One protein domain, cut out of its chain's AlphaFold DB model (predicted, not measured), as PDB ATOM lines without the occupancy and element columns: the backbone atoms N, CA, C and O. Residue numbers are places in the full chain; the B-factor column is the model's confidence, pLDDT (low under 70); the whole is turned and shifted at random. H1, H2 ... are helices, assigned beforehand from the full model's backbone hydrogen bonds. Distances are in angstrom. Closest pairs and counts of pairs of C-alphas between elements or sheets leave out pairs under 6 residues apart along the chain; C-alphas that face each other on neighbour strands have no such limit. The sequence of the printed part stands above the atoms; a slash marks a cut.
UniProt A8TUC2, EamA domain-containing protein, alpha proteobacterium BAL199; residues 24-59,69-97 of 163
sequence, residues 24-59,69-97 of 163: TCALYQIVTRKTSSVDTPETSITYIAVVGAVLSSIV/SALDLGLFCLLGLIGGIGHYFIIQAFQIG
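Overview. This is residues 24 to 59 and 69 to 97 of the 163 residues of the protein "EamA domain-containing protein" of alpha proteobacterium BAL199 (UniProt A8TUC2). Two long helices, H2 and H3, make an open V: the first residues of H2 meet the later part of H3, and from there the two arms spread, with the last residues of H2 and the first of H3 sticking out. A third, shorter helix, H1, stands off by itself, joined to the start of H2 by a tight link and touching neither arm. The printed part has 65 residues with three named helices in the order H1, H2, H3 and no named strand; the class is all helix. The whole is loose, with a radius of gyration of the C-alphas of 15.2 A, and the C-alphas span 47 by 30 by 17 A, only just elongated.

Along the chain. H1 is residues 24 to 35, beginning at C-alpha 24 at (4.757, -18.976, 22.364); its first and last C-alphas are 16.1 A apart. After residues 36 to 40 comes H2, residues 41 to 59, which measures 27.1 A from first to last C-alpha and begins at C-alpha 41 at (27.499, -10.973, 11.983). Past the cut comes H3, residues 70 to 96, the longest helix, with 27 residues and 39.3 A from first to last C-alpha; it ends at C-alpha 96 at (23.067, -3.570, 5.302).

Arrangement. H1 touches no helix: it is apart from H2 and apart from H3, and its residues 24 to 35 stand free. The link from H1 to H2, with 5 residues, is tight. H2 touches H3 with residues 41 to 45 alone, and H3 touches H2 with residues 87 to 95 alone. The closest C-alphas of the two are those of Pro 41 and Ile 91, 6.4 A apart. H2 and H3 run opposite ways at a steep tilt of 38 degrees, only just steep, and their centres are 13.0 A apart. Residues 50 to 59 of H2 stand free, and so do residues 69 to 79, of which 70 to 79 belong to H3. In H1, H2 and H3 every O i to N i+4 pair is within hydrogen-bond range.

Size, cuts and confidence. The two C-alphas farthest apart are those of Ala 26 and Ser 69, at 47.4 A. Residues 60 to 68 are not printed, and C-alphas 59 and 69 are 21.4 A apart across this cut, over which the link from H2 to H3 runs. The mean pLDDT of the printed part is 73.6. The model's confidence is low, under 70, at residues 24 to 42 and 95 to 97; the mean is 56 in H1, 79 in H2 and 82 in H3.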
ATOM      1  N   THR A  24       3.418 -18.473  22.706       64.38
ATOM      2  CA  THR A  24       4.757 -18.976  22.364       64.38
ATOM      3  C   THR A  24       5.318 -18.279  21.136       64.38
ATOM      4  O   THR A  24       6.479 -17.893  21.150       64.38
ATOM      5  N   CYS A  25       4.497 -18.037  20.110       56.16
ATOM      6  CA  CYS A  25       4.941 -17.327  18.911       56.16
ATOM      7  C   CYS A  25       5.262 -15.857  19.206       56.16
ATOM      8  O   CYS A  25       6.277 -15.355  18.740       56.16
ATOM      9  N   ALA A  26       4.446 -15.182  20.023       57.06
ATOM     10  CA  ALA A  26       4.701 -13.803  20.433       57.06
ATOM     11  C   ALA A  26       5.955 -13.685  21.314       57.06
ATOM     12  O   ALA A  26       6.777 -12.800  21.094       57.06
ATOM     13  N   LEU A  27       6.141 -14.602  22.270       61.75
ATOM     14  CA  LEU A  27       7.335 -14.632  23.116       61.75
ATOM     15  C   LEU A  27       8.592 -14.944  22.296       61.75
ATOM     16  O   LEU A  27       9.600 -14.268  22.465       61.75
ATOM     17  N   TYR A  28       8.513 -15.899  21.366       59.28
ATOM     18  CA  TYR A  28       9.588 -16.206  20.424       59.28
ATOM     19  C   TYR A  28       9.937 -14.983  19.566       59.28
ATOM     20  O   TYR A  28      11.095 -14.591  19.525       59.28
ATOM     21  N   GLN A  29       8.947 -14.296  18.984       55.84
ATOM     22  CA  GLN A  29       9.183 -13.084  18.190       55.84
ATOM     23  C   GLN A  29       9.802 -11.944  19.010       55.84
ATOM     24  O   GLN A  29      10.649 -11.220  18.494       55.84
ATOM     25  N   ILE A  30       9.424 -11.782  20.281       63.06
ATOM     26  CA  ILE A  30       9.994 -10.754  21.167       63.06
ATOM     27  C   ILE A  30      11.425 -11.116  21.593       63.06
ATOM     28  O   ILE A  30      12.285 -10.238  21.593       63.06
ATOM     29  N   VAL A  31      11.699 -12.386  21.917       56.78
ATOM     30  CA  VAL A  31      13.046 -12.873  22.273       56.78
ATOM     31  C   VAL A  31      13.982 -12.780  21.071       56.78
ATOM     32  O   VAL A  31      15.046 -12.182  21.182       56.78
ATOM     33  N   THR A  32      13.551 -13.245  19.898       49.91
ATOM     34  CA  THR A  32      14.300 -13.102  18.641       49.91
ATOM     35  C   THR A  32      14.580 -11.634  18.329       49.91
ATOM     36  O   THR A  32      15.710 -11.279  18.013       49.91
ATOM     37  N   ARG A  33      13.594 -10.745  18.507       48.62
ATOM     38  CA  ARG A  33      13.775  -9.307  18.259       48.62
ATOM     39  C   ARG A  33      14.711  -8.629  19.268       48.62
ATOM     40  O   ARG A  33      15.301  -7.609  18.925       48.62
ATOM     41  N   LYS A  34      14.861  -9.171  20.483       47.91
ATOM     42  CA  LYS A  34      15.805  -8.663  21.494       47.91
ATOM     43  C   LYS A  34      17.216  -9.242  21.378       47.91
ATOM     44  O   LYS A  34      18.152  -8.545  21.748       47.91
ATOM     45  N   THR A  35      17.381 -10.457  20.863       45.97
ATOM     46  CA  THR A  35      18.707 -11.039  20.589       45.97
ATOM     47  C   THR A  35      19.323 -10.437  19.323       45.97
ATOM     48  O   THR A  35      20.491 -10.073  19.322       45.97
ATOM     49  N   SER A  36      18.529 -10.171  18.280       40.28
ATOM     50  CA  SER A  36      19.041  -9.620  17.014       40.28
ATOM     51  C   SER A  36      19.475  -8.146  17.044       40.28
ATOM     52  O   SER A  36      19.885  -7.640  16.006       40.28
ATOM     53  N   SER A  37      19.383  -7.428  18.173       45.09
ATOM     54  CA  SER A  37      19.777  -6.007  18.226       45.09
ATOM     55  C   SER A  37      21.220  -5.765  18.684       45.09
ATOM     56  O   SER A  37      21.598  -4.602  18.818       45.09
ATOM     57  N   VAL A  38      22.002  -6.812  18.982       52.16
ATOM     58  CA  VAL A  38      23.353  -6.664  19.573       52.16
ATOM     59  C   VAL A  38      24.411  -7.582  18.942       52.16
ATOM     60  O   VAL A  38      25.598  -7.394  19.186       52.16
ATOM     61  N   ASP A  39      24.026  -8.547  18.105       53.91
ATOM     62  CA  ASP A  39      24.977  -9.527  17.576       53.91
ATOM     63  C   ASP A  39      25.692  -9.038  16.311       53.91
ATOM     64  O   ASP A  39      25.079  -8.737  15.282       53.91
ATOM     65  N   THR A  40      27.023  -9.000  16.375       62.06
ATOM     66  CA  THR A  40      27.868  -8.860  15.192       62.06
ATOM     67  C   THR A  40      27.647 -10.065  14.264       62.06
ATOM     68  O   THR A  40      27.373 -11.181  14.712       62.06
ATOM     69  N   PRO A  41      27.754  -9.890  12.938       62.75
ATOM     70  CA  PRO A  41      27.499 -10.973  11.983       62.75
ATOM     71  C   PRO A  41      28.428 -12.183  12.209       62.75
ATOM     72  O   PRO A  41      28.056 -13.326  11.934       62.75
ATOM     73  N   GLU A  42      29.600 -11.940  12.800       66.62
ATOM     74  CA  GLU A  42      30.570 -12.948  13.235       66.62
ATOM     75  C   GLU A  42      30.058 -13.834  14.387       66.62
ATOM     76  O   GLU A  42      30.278 -15.047  14.369       66.62
ATOM     77  N   THR A  43      29.332 -13.287  15.372       72.94
ATOM     78  CA  THR A  43      28.779 -14.099  16.473       72.94
ATOM     79  C   THR A  43      27.597 -14.934  16.003       72.94
ATOM     80  O   THR A  43      27.507 -16.110  16.353       72.94
ATOM     81  N   SER A  44      26.746 -14.378  15.137       71.38
ATOM     82  CA  SER A  44      25.602 -15.098  14.565       71.38
ATOM     83  C   SER A  44      26.026 -16.323  13.750       71.38
ATOM     84  O   SER A  44      25.481 -17.411  13.949       71.38
ATOM     85  N   ILE A  45      27.028 -16.189  12.869       75.56
ATOM     86  CA  ILE A  45      27.506 -17.328  12.070       75.56
ATOM     87  C   ILE A  45      28.210 -18.377  12.937       75.56
ATOM     88  O   ILE A  45      28.022 -19.575  12.726       75.56
ATOM     89  N   THR A  46      28.947 -17.937  13.963       77.81
ATOM     90  CA  THR A  46      29.597 -18.834  14.924       77.81
ATOM     91  C   THR A  46      28.558 -19.633  15.705       77.81
ATOM     92  O   THR A  46      28.706 -20.842  15.859       77.81
ATOM     93  N   TYR A  47      27.465 -19.001  16.141       77.94
ATOM     94  CA  TYR A  47      26.397 -19.687  16.867       77.94
ATOM     95  C   TYR A  47      25.694 -20.734  15.995       77.94
ATOM     96  O   TYR A  47      25.481 -21.859  16.442       77.94
ATOM     97  N   ILE A  48      25.393 -20.404  14.733       80.19
ATOM     98  CA  ILE A  48      24.804 -21.351  13.771       80.19
ATOM     99  C   ILE A  48      25.755 -22.528  13.522       80.19
ATOM    100  O   ILE A  48      25.314 -23.677  13.536       80.19
ATOM    101  N   ALA A  49      27.052 -22.263  13.348       81.06
ATOM    102  CA  ALA A  49      28.055 -23.302  13.137       81.06
ATOM    103  C   ALA A  49      28.215 -24.213  14.365       81.06
ATOM    104  O   ALA A  49      28.228 -25.433  14.219       81.06
ATOM    105  N   VAL A  50      28.278 -23.646  15.574       83.31
ATOM    106  CA  VAL A  50      28.403 -24.407  16.829       83.31
ATOM    107  C   VAL A  50      27.157 -25.246  17.082       83.31
ATOM    108  O   VAL A  50      27.272 -26.438  17.351       83.31
ATOM    109  N   VAL A  51      25.965 -24.661  16.960       84.19
ATOM    110  CA  VAL A  51      24.705 -25.399  17.132       84.19
ATOM    111  C   VAL A  51      24.589 -26.501  16.079       84.19
ATOM    112  O   VAL A  51      24.277 -27.639  16.424       84.19
ATOM    113  N   GLY A  52      24.904 -26.197  14.817       80.94
ATOM    114  CA  GLY A  52      24.930 -27.175  13.733       80.94
ATOM    115  C   GLY A  52      25.901 -28.323  14.008       80.94
ATOM    116  O   GLY A  52      25.529 -29.483  13.847       80.94
ATOM    117  N   ALA A  53      27.110 -28.024  14.492       83.50
ATOM    118  CA  ALA A  53      28.118 -29.024  14.834       83.50
ATOM    119  C   ALA A  53      27.700 -29.894  16.028       83.50
ATOM    120  O   ALA A  53      27.840 -31.112  15.966       83.50
ATOM    121  N   VAL A  54      27.146 -29.301  17.093       86.31
ATOM    122  CA  VAL A  54      26.669 -30.040  18.274       86.31
ATOM    123  C   VAL A  54      25.517 -30.967  17.901       86.31
ATOM    124  O   VAL A  54      25.556 -32.150  18.230       86.31
ATOM    125  N   LEU A  55      24.518 -30.459  17.175       85.81
ATOM    126  CA  LEU A  55      23.384 -31.268  16.730       85.81
ATOM    127  C   LEU A  55      23.834 -32.384  15.784       85.81
ATOM    128  O   LEU A  55      23.436 -33.531  15.969       85.81
ATOM    129  N   SER A  56      24.710 -32.073  14.825       80.75
ATOM    130  CA  SER A  56      25.257 -33.082  13.914       80.75
ATOM    131  C   SER A  56      26.046 -34.147  14.677       80.75
ATOM    132  O   SER A  56      25.851 -35.329  14.430       80.75
ATOM    133  N   SER A  57      26.862 -33.761  15.660       85.00
ATOM    134  CA  SER A  57      27.639 -34.688  16.496       85.00
ATOM    135  C   SER A  57      26.756 -35.646  17.306       85.00
ATOM    136  O   SER A  57      27.110 -36.807  17.489       85.00
ATOM    137  N   ILE A  58      25.575 -35.195  17.742       85.81
ATOM    138  CA  ILE A  58      24.595 -36.049  18.430       85.81
ATOM    139  C   ILE A  58      23.922 -37.025  17.456       85.81
ATOM    140  O   ILE A  58      23.645 -38.152  17.847       85.81
ATOM    141  N   VAL A  59      23.662 -36.622  16.208       81.75
ATOM    142  CA  VAL A  59      22.956 -37.446  15.203       81.75
ATOM    143  C   VAL A  59      23.878 -38.461  14.519       81.75
ATOM    144  O   VAL A  59      23.478 -39.598  14.285       81.75
ATOM    145  N   SER A  69      35.130 -42.889  -0.085       80.88
ATOM    146  CA  SER A  69      35.942 -42.230  -1.116       80.88
ATOM    147  C   SER A  69      36.523 -40.890  -0.648       80.88
ATOM    148  O   SER A  69      35.850 -40.100   0.012       80.88
ATOM    149  N   ALA A  70      37.765 -40.589  -1.046       81.62
ATOM    150  CA  ALA A  70      38.388 -39.277  -0.822       81.62
ATOM    151  C   ALA A  70      37.637 -38.140  -1.543       81.62
ATOM    152  O   ALA A  70      37.671 -36.990  -1.105       81.62
ATOM    153  N   LEU A  71      36.926 -38.474  -2.624       84.62
ATOM    154  CA  LEU A  71      36.085 -37.539  -3.367       84.62
ATOM    155  C   LEU A  71      34.904 -37.057  -2.517       84.62
ATOM    156  O   LEU A  71      34.628 -35.861  -2.486       84.62
ATOM    157  N   ASP A  72      34.258 -37.957  -1.776       82.06
ATOM    158  CA  ASP A  72      33.120 -37.628  -0.909       82.06
ATOM    159  C   ASP A  72      33.543 -36.666   0.210       82.06
ATOM    160  O   ASP A  72      32.828 -35.721   0.528       82.06
ATOM    161  N   LEU A  73      34.746 -36.863   0.760       84.44
ATOM    162  CA  LEU A  73      35.359 -35.970   1.748       84.44
ATOM    163  C   LEU A  73      35.602 -34.568   1.164       84.44
ATOM    164  O   LEU A  73      35.286 -33.563   1.801       84.44
ATOM    165  N   GLY A  74      36.105 -34.501  -0.073       87.88
ATOM    166  CA  GLY A  74      36.275 -33.247  -0.808       87.88
ATOM    167  C   GLY A  74      34.950 -32.523  -1.064       87.88
ATOM    168  O   GLY A  74      34.852 -31.319  -0.821       87.88
ATOM    169  N   LEU A  75      33.913 -33.254  -1.485       84.62
ATOM    170  CA  LEU A  75      32.564 -32.712  -1.669       84.62
ATOM    171  C   LEU A  75      31.962 -32.212  -0.353       84.62
ATOM    172  O   LEU A  75      31.327 -31.161  -0.345       84.62
ATOM    173  N   PHE A  76      32.194 -32.912   0.758       84.44
ATOM    174  CA  PHE A  76      31.704 -32.510   2.078       84.44
ATOM    175  C   PHE A  76      32.328 -31.186   2.537       84.44
ATOM    176  O   PHE A  76      31.621 -30.275   2.976       84.44
ATOM    177  N   CYS A  77      33.645 -31.038   2.363       87.38
ATOM    178  CA  CYS A  77      34.347 -29.782   2.629       87.38
ATOM    179  C   CYS A  77      33.843 -28.646   1.729       87.38
ATOM    180  O   CYS A  77      33.600 -27.539   2.210       87.38
ATOM    181  N   LEU A  78      33.652 -28.916   0.434       89.00
ATOM    182  CA  LEU A  78      33.153 -27.927  -0.518       89.00
ATOM    183  C   LEU A  78      31.727 -27.473  -0.168       89.00
ATOM    184  O   LEU A  78      31.444 -26.277  -0.186       89.00
ATOM    185  N   LEU A  79      30.852 -28.411   0.202       87.12
ATOM    186  CA  LEU A  79      29.485 -28.128   0.636       87.12
ATOM    187  C   LEU A  79      29.473 -27.225   1.877       87.12
ATOM    188  O   LEU A  79      28.738 -26.239   1.909       87.12
ATOM    189  N   GLY A  80      30.322 -27.526   2.866       85.38
ATOM    190  CA  GLY A  80      30.484 -26.704   4.065       85.38
ATOM    191  C   GLY A  80      30.985 -25.291   3.755       85.38
ATOM    192  O   GLY A  80      30.427 -24.318   4.262       85.38
ATOM    193  N   LEU A  81      31.985 -25.162   2.877       88.69
ATOM    194  CA  LEU A  81      32.527 -23.865   2.458       88.69
ATOM    195  C   LEU A  81      31.487 -23.020   1.716       88.69
ATOM    196  O   LEU A  81      31.246 -21.876   2.099       88.69
ATOM    197  N   ILE A  82      30.838 -23.578   0.691       88.50
ATOM    198  CA  ILE A  82      29.823 -22.866  -0.098       88.50
ATOM    199  C   ILE A  82      28.630 -22.490   0.788       88.50
ATOM    200  O   ILE A  82      28.170 -21.348   0.752       88.50
ATOM    201  N   GLY A  83      28.153 -23.425   1.614       84.31
ATOM    202  CA  GLY A  83      27.040 -23.194   2.530       84.31
ATOM    203  C   GLY A  83      27.348 -22.115   3.568       84.31
ATOM    204  O   GLY A  83      26.516 -21.235   3.796       84.31
ATOM    205  N   GLY A  84      28.548 -22.144   4.158       84.25
ATOM    206  CA  GLY A  84      29.004 -21.155   5.135       84.25
ATOM    207  C   GLY A  84      29.170 -19.761   4.532       84.25
ATOM    208  O   GLY A  84      28.641 -18.792   5.076       84.25
ATOM    209  N   ILE A  85      29.826 -19.656   3.372       86.00
ATOM    210  CA  ILE A  85      29.995 -18.386   2.648       86.00
ATOM    211  C   ILE A  85      28.632 -17.820   2.228       86.00
ATOM    212  O   ILE A  85      28.375 -16.629   2.406       86.00
ATOM    213  N   GLY A  86      27.729 -18.666   1.723       83.31
ATOM    214  CA  GLY A  86      26.372 -18.259   1.356       83.31
ATOM    215  C   GLY A  86      25.584 -17.705   2.545       83.31
ATOM    216  O   GLY A  86      24.981 -16.637   2.445       83.31
ATOM    217  N   HIS A  87      25.645 -18.379   3.699       80.31
ATOM    218  CA  HIS A  87      25.017 -17.884   4.926       80.31
ATOM    219  C   HIS A  87      25.636 -16.570   5.400       80.31
ATOM    220  O   HIS A  87      24.900 -15.665   5.793       80.31
ATOM    221  N   TYR A  88      26.960 -16.430   5.323       80.94
ATOM    222  CA  TYR A  88      27.639 -15.185   5.672       80.94
ATOM    223  C   TYR A  88      27.135 -14.007   4.827       80.94
ATOM    224  O   TYR A  88      26.768 -12.968   5.378       80.94
ATOM    225  N   PHE A  89      27.040 -14.183   3.505       82.81
ATOM    226  CA  PHE A  89      26.510 -13.153   2.608       82.81
ATOM    227  C   PHE A  89      25.057 -12.796   2.913       82.81
ATOM    228  O   PHE A  89      24.708 -11.617   2.889       82.81
ATOM    229  N   ILE A  90      24.218 -13.783   3.237       75.94
ATOM    230  CA  ILE A  90      22.823 -13.545   3.623       75.94
ATOM    231  C   ILE A  90      22.753 -12.708   4.903       75.94
ATOM    232  O   ILE A  90      22.037 -11.711   4.940       75.94
ATOM    233  N   ILE A  91      23.516 -13.080   5.934       77.06
ATOM    234  CA  ILE A  91      23.545 -12.351   7.209       77.06
ATOM    235  C   ILE A  91      24.014 -10.909   6.980       77.06
ATOM    236  O   ILE A  91      23.374  -9.979   7.465       77.06
ATOM    237  N   GLN A  92      25.072 -10.708   6.190       76.56
ATOM    238  CA  GLN A  92      25.554  -9.374   5.822       76.56
ATOM    239  C   GLN A  92      24.502  -8.564   5.054       76.56
ATOM    240  O   GLN A  92      24.268  -7.394   5.358       76.56
ATOM    241  N   ALA A  93      23.805  -9.187   4.103       75.00
ATOM    242  CA  ALA A  93      22.748  -8.528   3.347       75.00
ATOM    243  C   ALA A  93      21.588  -8.073   4.256       75.00
ATOM    244  O   ALA A  93      21.061  -6.980   4.056       75.00
ATOM    245  N   PHE A  94      21.232  -8.855   5.284       71.94
ATOM    246  CA  PHE A  94      20.234  -8.466   6.289       71.94
ATOM    247  C   PHE A  94      20.693  -7.334   7.217       71.94
ATOM    248  O   PHE A  94      19.841  -6.644   7.773       71.94
ATOM    249  N   GLN A  95      22.001  -7.135   7.406       69.50
ATOM    250  CA  GLN A  95      22.516  -6.023   8.214       69.50
ATOM    251  C   GLN A  95      22.578  -4.706   7.439       69.50
ATOM    252  O   GLN A  95      22.357  -3.646   8.021       69.50
ATOM    253  N   ILE A  96      22.878  -4.764   6.139       69.06
ATOM    254  CA  ILE A  96      23.067  -3.570   5.302       69.06
ATOM    255  C   ILE A  96      21.753  -3.135   4.624       69.06
ATOM    256  O   ILE A  96      21.564  -1.950   4.356       69.06
ATOM    257  N   GLY A  97      20.840  -4.070   4.336       65.12
ATOM    258  CA  GLY A  97      19.588  -3.811   3.617       65.12
ATOM    259  C   GLY A  97      18.333  -3.878   4.492       65.12
ATOM    260  O   GLY A  97      18.225  -4.699   5.400       65.12
TER     261      GLY A  97